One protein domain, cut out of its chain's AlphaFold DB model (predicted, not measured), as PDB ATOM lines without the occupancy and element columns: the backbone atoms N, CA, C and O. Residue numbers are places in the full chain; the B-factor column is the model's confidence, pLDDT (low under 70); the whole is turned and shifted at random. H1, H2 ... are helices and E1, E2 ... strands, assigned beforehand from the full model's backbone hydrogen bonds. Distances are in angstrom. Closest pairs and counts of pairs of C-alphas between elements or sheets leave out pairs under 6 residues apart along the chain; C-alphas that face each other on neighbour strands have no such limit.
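Overview. This is residues 4 to 75 of the 81 residues of the protein "4a-hydroxytetrahydrobiopterin dehydratase" of Glycine max (UniProt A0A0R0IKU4). Helices H1 and H2 cover one face of a three-stranded antiparallel sheet, ordered E1 E3 E2, in two layers; H1 runs along E3. The printed part has 72 residues, with two named helices and three named strands in the order E1 H1 E2 E3 H2 along the chain; the class is mixed, helices and strands. The whole is compact, radius of gyration of the C-alphas 12.0 A, spanning 35 by 22 by 15 A.

Arrangement. E3, residues 42 to 47, neighbours E1, residues 4 to 8, with N 7 and O 43 2.8 A apart, and E2, residues 34 to 38, its hairpin partner, with N 36 and O 44 2.9 A apart. H1, residues 12 to 29, is over E3 at a height of 9.3 A over the sheet; the closest C-alphas are Gly 15 and Val 43, 6.0 A. E1, H1, E2 form a split strand-helix-strand unit, E3 between its same-way strands, with a right-handed crossover. H2, residues 57 to 66, touches H1 residues 22 to 29 alone, closest C-alphas Val 22 and Ile 66, 6.7 A, at a steep tilt of 43 degrees, opposite ways. Every O i to N i+4 pair in H1 and H2 is within hydrogen-bond range.

Along the chain. E1 begins at C-alpha 4 (29.273, 83.238, 13.212). H1 is 26.0 A long, E3 16.3 A. H2 ends at C-alpha 66 (38.680, 77.420, 10.140).

Size, cuts and confidence. The printed part has no cut and no long link; no printed residue is under 70.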
ATOM      1  N   ARG A   4      30.162  84.230  13.824       97.94
ATOM      2  CA  ARG A   4      29.273  83.238  13.212       97.94
ATOM      3  C   ARG A   4      29.436  83.210  11.700       97.94
ATOM      4  O   ARG A   4      29.345  84.251  11.054       97.94
ATOM      5  N   ARG A   5      29.594  82.017  11.127       97.62
ATOM      6  CA  ARG A   5      29.612  81.804   9.670       97.62
ATOM      7  C   ARG A   5      28.833  80.547   9.308       97.62
ATOM      8  O   ARG A   5      28.761  79.609  10.097       97.62
ATOM      9  N   SER A   6      28.181  80.570   8.144       97.62
ATOM     10  CA  SER A   6      27.356  79.459   7.660       97.62
ATOM     11  C   SER A   6      27.719  79.055   6.237       97.62
ATOM     12  O   SER A   6      28.071  79.901   5.416       97.62
ATOM     13  N   TRP A   7      27.574  77.765   5.951       97.56
ATOM     14  CA  TRP A   7      27.848  77.143   4.667       97.56
ATOM     15  C   TRP A   7      26.742  76.155   4.303       97.56
ATOM     16  O   TRP A   7      26.302  75.353   5.127       97.56
ATOM     17  N   ALA A   8      26.347  76.158   3.031       97.62
ATOM     18  CA  ALA A   8      25.478  75.127   2.481       97.62
ATOM     19  C   ALA A   8      26.323  73.953   1.963       97.62
ATOM     20  O   ALA A   8      27.096  74.118   1.015       97.62
ATOM     21  N   VAL A   9      26.153  72.765   2.540       98.19
ATOM     22  CA  VAL A   9      26.839  71.530   2.119       98.19
ATOM     23  C   VAL A   9      26.011  70.715   1.125       98.19
ATOM     24  O   VAL A   9      24.805  70.914   0.967       98.19
ATOM     25  N   LYS A  10      26.662  69.792   0.409       97.56
ATOM     26  CA  LYS A  10      26.010  68.956  -0.615       97.56
ATOM     27  C   LYS A  10      24.985  67.985  -0.024       97.56
ATOM     28  O   LYS A  10      23.939  67.762  -0.628       97.56
ATOM     29  N   THR A  11      25.290  67.403   1.134       97.69
ATOM     30  CA  THR A  11      24.487  66.364   1.795       97.69
ATOM     31  C   THR A  11      24.616  66.465   3.313       97.69
ATOM     32  O   THR A  11      25.548  67.083   3.826       97.69
ATOM     33  N   PHE A  12      23.725  65.783   4.037       98.38
ATOM     34  CA  PHE A  12      23.814  65.651   5.494       98.38
ATOM     35  C   PHE A  12      25.154  65.056   5.952       98.38
ATOM     36  O   PHE A  12      25.809  65.595   6.840       98.38
ATOM     37  N   THR A  13      25.615  63.989   5.292       98.38
ATOM     38  CA  THR A  13      26.897  63.341   5.608       98.38
ATOM     39  C   THR A  13      28.093  64.259   5.371       98.38
ATOM     40  O   THR A  13      29.033  64.235   6.159       98.38
ATOM     41  N   LYS A  14      28.039  65.130   4.354       98.31
ATOM     42  CA  LYS A  14      29.063  66.157   4.123       98.31
ATOM     43  C   LYS A  14      29.057  67.246   5.198       98.31
ATOM     44  O   LYS A  14      30.112  67.783   5.514       98.31
ATOM     45  N   GLY A  15      27.907  67.516   5.816       98.38
ATOM     46  CA  GLY A  15      27.827  68.358   7.013       98.38
ATOM     47  C   GLY A  15      28.544  67.736   8.211       98.38
ATOM     48  O   GLY A  15      29.330  68.408   8.874       98.38
ATOM     49  N   LEU A  16      28.346  66.434   8.445       98.62
ATOM     50  CA  LEU A  16      29.064  65.706   9.499       98.62
ATOM     51  C   LEU A  16      30.576  65.636   9.232       98.62
ATOM     52  O   LEU A  16      31.374  65.766  10.156       98.62
ATOM     53  N   GLU A  17      30.977  65.460   7.971       98.56
ATOM     54  CA  GLU A  17      32.387  65.495   7.573       98.56
ATOM     55  C   GLU A  17      33.019  66.868   7.838       98.56
ATOM     56  O   GLU A  17      34.102  66.925   8.421       98.56
ATOM     57  N   PHE A  18      32.317  67.958   7.507       98.62
ATOM     58  CA  PHE A  18      32.751  69.322   7.824       98.62
ATOM     59  C   PHE A  18      33.013  69.466   9.328       98.62
ATOM     60  O   PHE A  18      34.089  69.901   9.739       98.62
ATOM     61  N   PHE A  19      32.058  69.048  10.163       98.69
ATOM     62  CA  PHE A  19      32.215  69.099  11.617       98.69
ATOM     63  C   PHE A  19      33.392  68.293  12.126       98.69
ATOM     64  O   PHE A  19      34.088  68.761  13.018       98.69
ATOM     65  N   ARG A  20      33.658  67.119  11.553       98.62
ATOM     66  CA  ARG A  20      34.815  66.315  11.947       98.62
ATOM     67  C   ARG A  20      36.126  67.066  11.709       98.62
ATOM     68  O   ARG A  20      37.006  67.020  12.560       98.62
ATOM     69  N   ILE A  21      36.252  67.756  10.576       98.56
ATOM     70  CA  ILE A  21      37.452  68.540  10.247       98.56
ATOM     71  C   ILE A  21      37.621  69.686  11.253       98.56
ATOM     72  O   ILE A  21      38.702  69.857  11.817       98.56
ATOM     73  N   VAL A  22      36.545  70.427  11.529       98.62
ATOM     74  CA  VAL A  22      36.562  71.530  12.503       98.62
ATOM     75  C   VAL A  22      36.853  71.028  13.913       98.62
ATOM     76  O   VAL A  22      37.620  71.663  14.622       98.62
ATOM     77  N   ALA A  23      36.293  69.886  14.314       98.56
ATOM     78  CA  ALA A  23      36.500  69.310  15.639       98.56
ATOM     79  C   ALA A  23      37.968  68.934  15.882       98.56
ATOM     80  O   ALA A  23      38.493  69.213  16.954       98.56
ATOM     81  N   VAL A  24      38.653  68.363  14.883       98.44
ATOM     82  CA  VAL A  24      40.094  68.064  14.982       98.44
ATOM     83  C   VAL A  24      40.911  69.345  15.157       98.44
ATOM     84  O   VAL A  24      41.822  69.381  15.977       98.44
ATOM     85  N   LEU A  25      40.583  70.403  14.408       98.50
ATOM     86  CA  LEU A  25      41.239  71.700  14.566       98.50
ATOM     87  C   LEU A  25      40.972  72.299  15.954       98.50
ATOM     88  O   LEU A  25      41.915  72.675  16.637       98.50
ATOM     89  N   ALA A  26      39.707  72.359  16.368       98.31
ATOM     90  CA  ALA A  26      39.287  72.901  17.656       98.31
ATOM     91  C   ALA A  26      39.994  72.208  18.830       98.31
ATOM     92  O   ALA A  26      40.442  72.878  19.757       98.31
ATOM     93  N   GLU A  27      40.160  70.885  18.755       98.44
ATOM     94  CA  GLU A  27      40.848  70.137  19.803       98.44
ATOM     95  C   GLU A  27      42.350  70.417  19.854       98.44
ATOM     96  O   GLU A  27      42.910  70.574  20.935       98.44
ATOM     97  N   ASN A  28      43.000  70.583  18.699       97.88
ATOM     98  CA  ASN A  28      44.404  71.001  18.658       97.88
ATOM     99  C   ASN A  28      44.613  72.425  19.203       97.88
ATOM    100  O   ASN A  28      45.673  72.720  19.751       97.88
ATOM    101  N   GLU A  29      43.621  73.306  19.050       97.25
ATOM    102  CA  GLU A  29      43.650  74.671  19.592       97.25
ATOM    103  C   GLU A  29      43.234  74.749  21.068       97.25
ATOM    104  O   GLU A  29      43.450  75.779  21.704       97.25
ATOM    105  N   GLY A  30      42.620  73.695  21.617       97.00
ATOM    106  CA  GLY A  30      42.027  73.718  22.955       97.00
ATOM    107  C   GLY A  30      40.895  74.744  23.096       97.00
ATOM    108  O   GLY A  30      40.670  75.259  24.191       97.00
ATOM    109  N   HIS A  31      40.214  75.073  21.995       97.50
ATOM    110  CA  HIS A  31      39.124  76.046  21.963       97.50
ATOM    111  C   HIS A  31      37.997  75.540  21.070       97.50
ATOM    112  O   HIS A  31      38.201  75.272  19.884       97.50
ATOM    113  N   HIS A  32      36.803  75.385  21.639       98.19
ATOM    114  CA  HIS A  32      35.718  74.636  21.006       98.19
ATOM    115  C   HIS A  32      34.596  75.564  20.537       98.19
ATOM    116  O   HIS A  32      34.036  76.295  21.355       98.19
ATOM    117  N   PRO A  33      34.235  75.540  19.243       98.19
ATOM    118  CA  PRO A  33      33.110  76.309  18.738       98.19
ATOM    119  C   PRO A  33      31.791  75.538  18.897       98.19
ATOM    120  O   PRO A  33      31.768  74.305  18.934       98.19
ATOM    121  N   ASP A  34      30.678  76.263  18.881       98.25
ATOM    122  CA  ASP A  34      29.343  75.691  18.748       98.25
ATOM    123  C   ASP A  34      29.109  75.264  17.283       98.25
ATOM    124  O   ASP A  34      29.283  76.044  16.338       98.25
ATOM    125  N   LEU A  35      28.711  74.002  17.082       98.56
ATOM    126  CA  LEU A  35      28.481  73.393  15.768       98.56
ATOM    127  C   LEU A  35      26.985  73.144  15.543       98.56
ATOM    128  O   LEU A  35      26.359  72.366  16.262       98.56
ATOM    129  N   HIS A  36      26.402  73.756  14.509       98.56
ATOM    130  CA  HIS A  36      24.971  73.626  14.207       98.56
ATOM    131  C   HIS A  36      24.731  73.101  12.795       98.56
ATOM    132  O   HIS A  36      25.178  73.706  11.821       98.56
ATOM    133  N   LEU A  37      24.013  71.980  12.669       98.25
ATOM    134  CA  LEU A  37      23.557  71.447  11.382       98.25
ATOM    135  C   LEU A  37      22.041  71.588  11.299       98.25
ATOM    136  O   LEU A  37      21.294  70.810  11.888       98.25
ATOM    137  N   VAL A  38      21.587  72.609  10.578       98.12
ATOM    138  CA  VAL A  38      20.170  72.975  10.478       98.12
ATOM    139  C   VAL A  38      19.642  72.633   9.093       98.12
ATOM    140  O   VAL A  38      20.336  72.815   8.094       98.12
ATOM    141  N   GLY A  39      18.406  72.128   9.020       96.38
ATOM    142  CA  GLY A  39      17.749  71.848   7.741       96.38
ATOM    143  C   GLY A  39      18.583  70.937   6.838       96.38
ATOM    144  O   GLY A  39      18.698  71.222   5.656       96.38
ATOM    145  N   TRP A  40      19.206  69.906   7.422       95.56
ATOM    146  CA  TRP A  40      20.047  68.862   6.810       95.56
ATOM    147  C   TRP A  40      21.309  69.296   6.038       95.56
ATOM    148  O   TRP A  40      22.167  68.445   5.817       95.56
ATOM    149  N   ASN A  41      21.471  70.563   5.646       97.19
ATOM    150  CA  ASN A  41      22.634  71.018   4.870       97.19
ATOM    151  C   ASN A  41      23.179  72.404   5.213       97.19
ATOM    152  O   ASN A  41      24.086  72.864   4.520       97.19
ATOM    153  N   ASN A  42      22.651  73.082   6.225       98.19
ATOM    154  CA  ASN A  42      23.210  74.352   6.661       98.19
ATOM    155  C   ASN A  42      24.131  74.112   7.856       98.19
ATOM    156  O   ASN A  42      23.657  73.921   8.977       98.19
ATOM    157  N   VAL A  43      25.435  74.095   7.588       98.50
ATOM    158  CA  VAL A  43      26.495  74.041   8.596       98.50
ATOM    159  C   VAL A  43      26.734  75.457   9.083       98.50
ATOM    160  O   VAL A  43      27.075  76.330   8.291       98.50
ATOM    161  N   THR A  44      26.594  75.691  10.379       98.62
ATOM    162  CA  THR A  44      26.943  76.957  11.017       98.62
ATOM    163  C   THR A  44      27.940  76.701  12.133       98.62
ATOM    164  O   THR A  44      27.742  75.798  12.944       98.62
ATOM    165  N   ILE A  45      28.982  77.526  12.175       98.50
ATOM    166  CA  ILE A  45      29.963  77.562  13.258       98.50
ATOM    167  C   ILE A  45      29.778  78.883  13.984       98.50
ATOM    168  O   ILE A  45      29.745  79.941  13.347       98.50
ATOM    169  N   GLU A  46      29.638  78.807  15.299       98.50
ATOM    170  CA  GLU A  46      29.566  79.955  16.192       98.50
ATOM    171  C   GLU A  46      30.702  79.874  17.219       98.50
ATOM    172  O   GLU A  46      30.948  78.824  17.798       98.50
ATOM    173  N   ILE A  47      31.445  80.966  17.401       98.50
ATOM    174  CA  ILE A  47      32.669  80.992  18.212       98.50
ATOM    175  C   ILE A  47      32.598  82.153  19.195       98.50
ATOM    176  O   ILE A  47      32.335  83.296  18.800       98.50
ATOM    177  N   TRP A  48      32.797  81.840  20.471       98.25
ATOM    178  CA  TRP A  48      32.893  82.798  21.564       98.25
ATOM    179  C   TRP A  48      33.440  82.125  22.827       98.25
ATOM    180  O   TRP A  48      33.334  80.912  23.009       98.25
ATOM    181  N   THR A  49      33.965  82.925  23.752       97.31
ATOM    182  CA  THR A  49      34.520  82.431  25.010       97.31
ATOM    183  C   THR A  49      33.495  82.560  26.140       97.31
ATOM    184  O   THR A  49      33.243  83.653  26.660       97.31
ATOM    185  N   HIS A  50      32.937  81.423  26.574       92.19
ATOM    186  CA  HIS A  50      31.918  81.346  27.632       92.19
ATOM    187  C   HIS A  50      32.332  82.034  28.933       92.19
ATOM    188  O   HIS A  50      31.551  82.795  29.505       92.19
ATOM    189  N   ALA A  51      33.569  81.801  29.374       93.88
ATOM    190  CA  ALA A  51      34.075  82.285  30.655       93.88
ATOM    191  C   ALA A  51      34.059  83.818  30.789       93.88
ATOM    192  O   ALA A  51      33.964  84.327  31.902       93.88
ATOM    193  N   VAL A  52      34.128  84.551  29.671       95.00
ATOM    194  CA  VAL A  52      34.123  86.025  29.662       95.00
ATOM    195  C   VAL A  52      32.837  86.617  29.084       95.00
ATOM    196  O   VAL A  52      32.728  87.832  28.945       95.00
ATOM    197  N   GLY A  53      31.855  85.785  28.715       95.06
ATOM    198  CA  GLY A  53      30.600  86.260  28.126       95.06
ATOM    199  C   GLY A  53      30.769  86.964  26.770       95.06
ATOM    200  O   GLY A  53      29.909  87.753  26.369       95.06
ATOM    201  N   GLY A  54      31.882  86.735  26.067       96.25
ATOM    202  CA  GLY A  54      32.303  87.592  24.962       96.25
ATOM    203  C   GLY A  54      33.378  86.986  24.069       96.25
ATOM    204  O   GLY A  54      33.568  85.774  24.048       96.25
ATOM    205  N   LEU A  55      34.045  87.855  23.308       98.19
ATOM    206  CA  LEU A  55      35.124  87.465  22.408       98.19
ATOM    207  C   LEU A  55      36.486  87.676  23.064       98.19
ATOM    208  O   LEU A  55      36.722  88.693  23.717       98.19
ATOM    209  N   THR A  56      37.383  86.737  22.817       97.88
ATOM    210  CA  THR A  56      38.811  86.800  23.107       97.88
ATOM    211  C   THR A  56      39.606  86.634  21.817       97.88
ATOM    212  O   THR A  56      39.056  86.321  20.762       97.88
ATOM    213  N   GLU A  57      40.919  86.829  21.888       97.62
ATOM    214  CA  GLU A  57      41.820  86.608  20.754       97.62
ATOM    215  C   GLU A  57      41.736  85.175  20.201       97.62
ATOM    216  O   GLU A  57      41.719  84.987  18.984       97.62
ATOM    217  N   ASN A  58      41.572  84.173  21.072       97.06
ATOM    218  CA  ASN A  58      41.454  82.769  20.673       97.06
ATOM    219  C   ASN A  58      40.239  82.513  19.770       97.06
ATOM    220  O   ASN A  58      40.320  81.683  18.863       97.06
ATOM    221  N   ASP A  59      39.144  83.260  19.953       98.38
ATOM    222  CA  ASP A  59      37.970  83.166  19.078       98.38
ATOM    223  C   ASP A  59      38.317  83.575  17.639       98.38
ATOM    224  O   ASP A  59      37.925  82.906  16.680       98.38
ATOM    225  N   PHE A  60      39.095  84.650  17.479       98.25
ATOM    226  CA  PHE A  60      39.541  85.131  16.171       98.25
ATOM    227  C   PHE A  60      40.611  84.224  15.556       98.25
ATOM    228  O   PHE A  60      40.579  83.987  14.347       98.25
ATOM    229  N   ILE A  61      41.528  83.681  16.366       98.12
ATOM    230  CA  ILE A  61      42.541  82.719  15.906       98.12
ATOM    231  C   ILE A  61      41.861  81.462  15.355       98.12
ATOM    232  O   ILE A  61      42.163  81.046  14.233       98.12
ATOM    233  N   LEU A  62      40.920  80.883  16.105       98.50
ATOM    234  CA  LEU A  62      40.193  79.693  15.673       98.50
ATOM    235  C   LEU A  62      39.371  79.975  14.409       98.50
ATOM    236  O   LEU A  62      39.441  79.196  13.458       98.50
ATOM    237  N   ALA A  63      38.657  81.106  14.356       98.44
ATOM    238  CA  ALA A  63      37.909  81.516  13.167       98.44
ATOM    239  C   ALA A  63      38.809  81.604  11.923       98.44
ATOM    240  O   ALA A  63      38.503  81.013  10.886       98.44
ATOM    241  N   ALA A  64      39.962  82.270  12.040       98.19
ATOM    242  CA  ALA A  64      40.910  82.424  10.939       98.19
ATOM    243  C   ALA A  64      41.538  81.093  10.492       98.19
ATOM    244  O   ALA A  64      41.891  80.937   9.322       98.19
ATOM    245  N   LYS A  65      41.702  80.126  11.405       98.50
ATOM    246  CA  LYS A  65      42.172  78.775  11.067       98.50
ATOM    247  C   LYS A  65      41.087  77.962  10.360       98.50
ATOM    248  O   LYS A  65      41.397  77.298   9.374       98.50
ATOM    249  N   ILE A  66      39.829  78.065  10.798       98.31
ATOM    250  CA  ILE A  66      38.680  77.420  10.140       98.31
ATOM    251  C   ILE A  66      38.514  77.931   8.705       98.31
ATOM    252  O   ILE A  66      38.318  77.129   7.796       98.31
ATOM    253  N   ASP A  67      38.667  79.236   8.479       96.50
ATOM    254  CA  ASP A  67      38.564  79.843   7.146       96.50
ATOM    255  C   ASP A  67      39.616  79.332   6.145       96.50
ATOM    256  O   ASP A  67      39.424  79.458   4.936       96.50
ATOM    257  N   LYS A  68      40.716  78.741   6.628       97.12
ATOM    258  CA  LYS A  68      41.786  78.166   5.798       97.12
ATOM    259  C   LYS A  68      41.621  76.669   5.530       97.12
ATOM    260  O   LYS A  68      42.443  76.101   4.812       97.12
ATOM    261  N   LEU A  69      40.615  76.014   6.112       96.25
ATOM    262  CA  LEU A  69      40.359  74.597   5.865       96.25
ATOM    263  C   LEU A  69      39.899  74.382   4.419       96.25
ATOM    264  O   LEU A  69      39.002  75.073   3.932       96.25
ATOM    265  N   ASP A  70      40.466  73.379   3.748       94.88
ATOM    266  CA  ASP A  70      39.959  72.947   2.448       94.88
ATOM    267  C   ASP A  70      38.700  72.098   2.641       94.88
ATOM    268  O   ASP A  70      38.754  70.915   2.978       94.88
ATOM    269  N   VAL A  71      37.550  72.750   2.484       95.69
ATOM    270  CA  VAL A  71      36.215  72.143   2.590       95.69
ATOM    271  C   VAL A  71      35.442  72.243   1.277       95.69
ATOM    272  O   VAL A  71      34.237  71.996   1.243       95.69
ATOM    273  N   LEU A  72      36.096  72.652   0.183       93.94
ATOM    274  CA  LEU A  72      35.420  73.019  -1.066       93.94
ATOM    275  C   LEU A  72      34.636  71.854  -1.679       93.94
ATOM    276  O   LEU A  72      33.571  72.062  -2.268       93.94
ATOM    277  N   ASP A  73      35.124  70.625  -1.525       95.56
ATOM    278  CA  ASP A  73      34.446  69.425  -2.006       95.56
ATOM    279  C   ASP A  73      33.166  69.103  -1.209       95.56
ATOM    280  O   ASP A  73      32.279  68.416  -1.733       95.56
ATOM    281  N   LEU A  74      33.018  69.642   0.006       97.44
ATOM    282  CA  LEU A  74      31.854  69.450   0.876       97.44
ATOM    283  C   LEU A  74      30.694  70.394   0.528       97.44
ATOM    284  O   LEU A  74      29.530  70.091   0.812       97.44
ATOM    285  N   LEU A  75      30.995  71.532  -0.101       96.62
ATOM    286  CA  LEU A  75      30.063  72.644  -0.285       96.62
ATOM    287  C   LEU A  75      29.165  72.492  -1.519       96.62
ATOM    288  O   LEU A  75      29.591  72.056  -2.588       96.62
TER     289      LEU A  75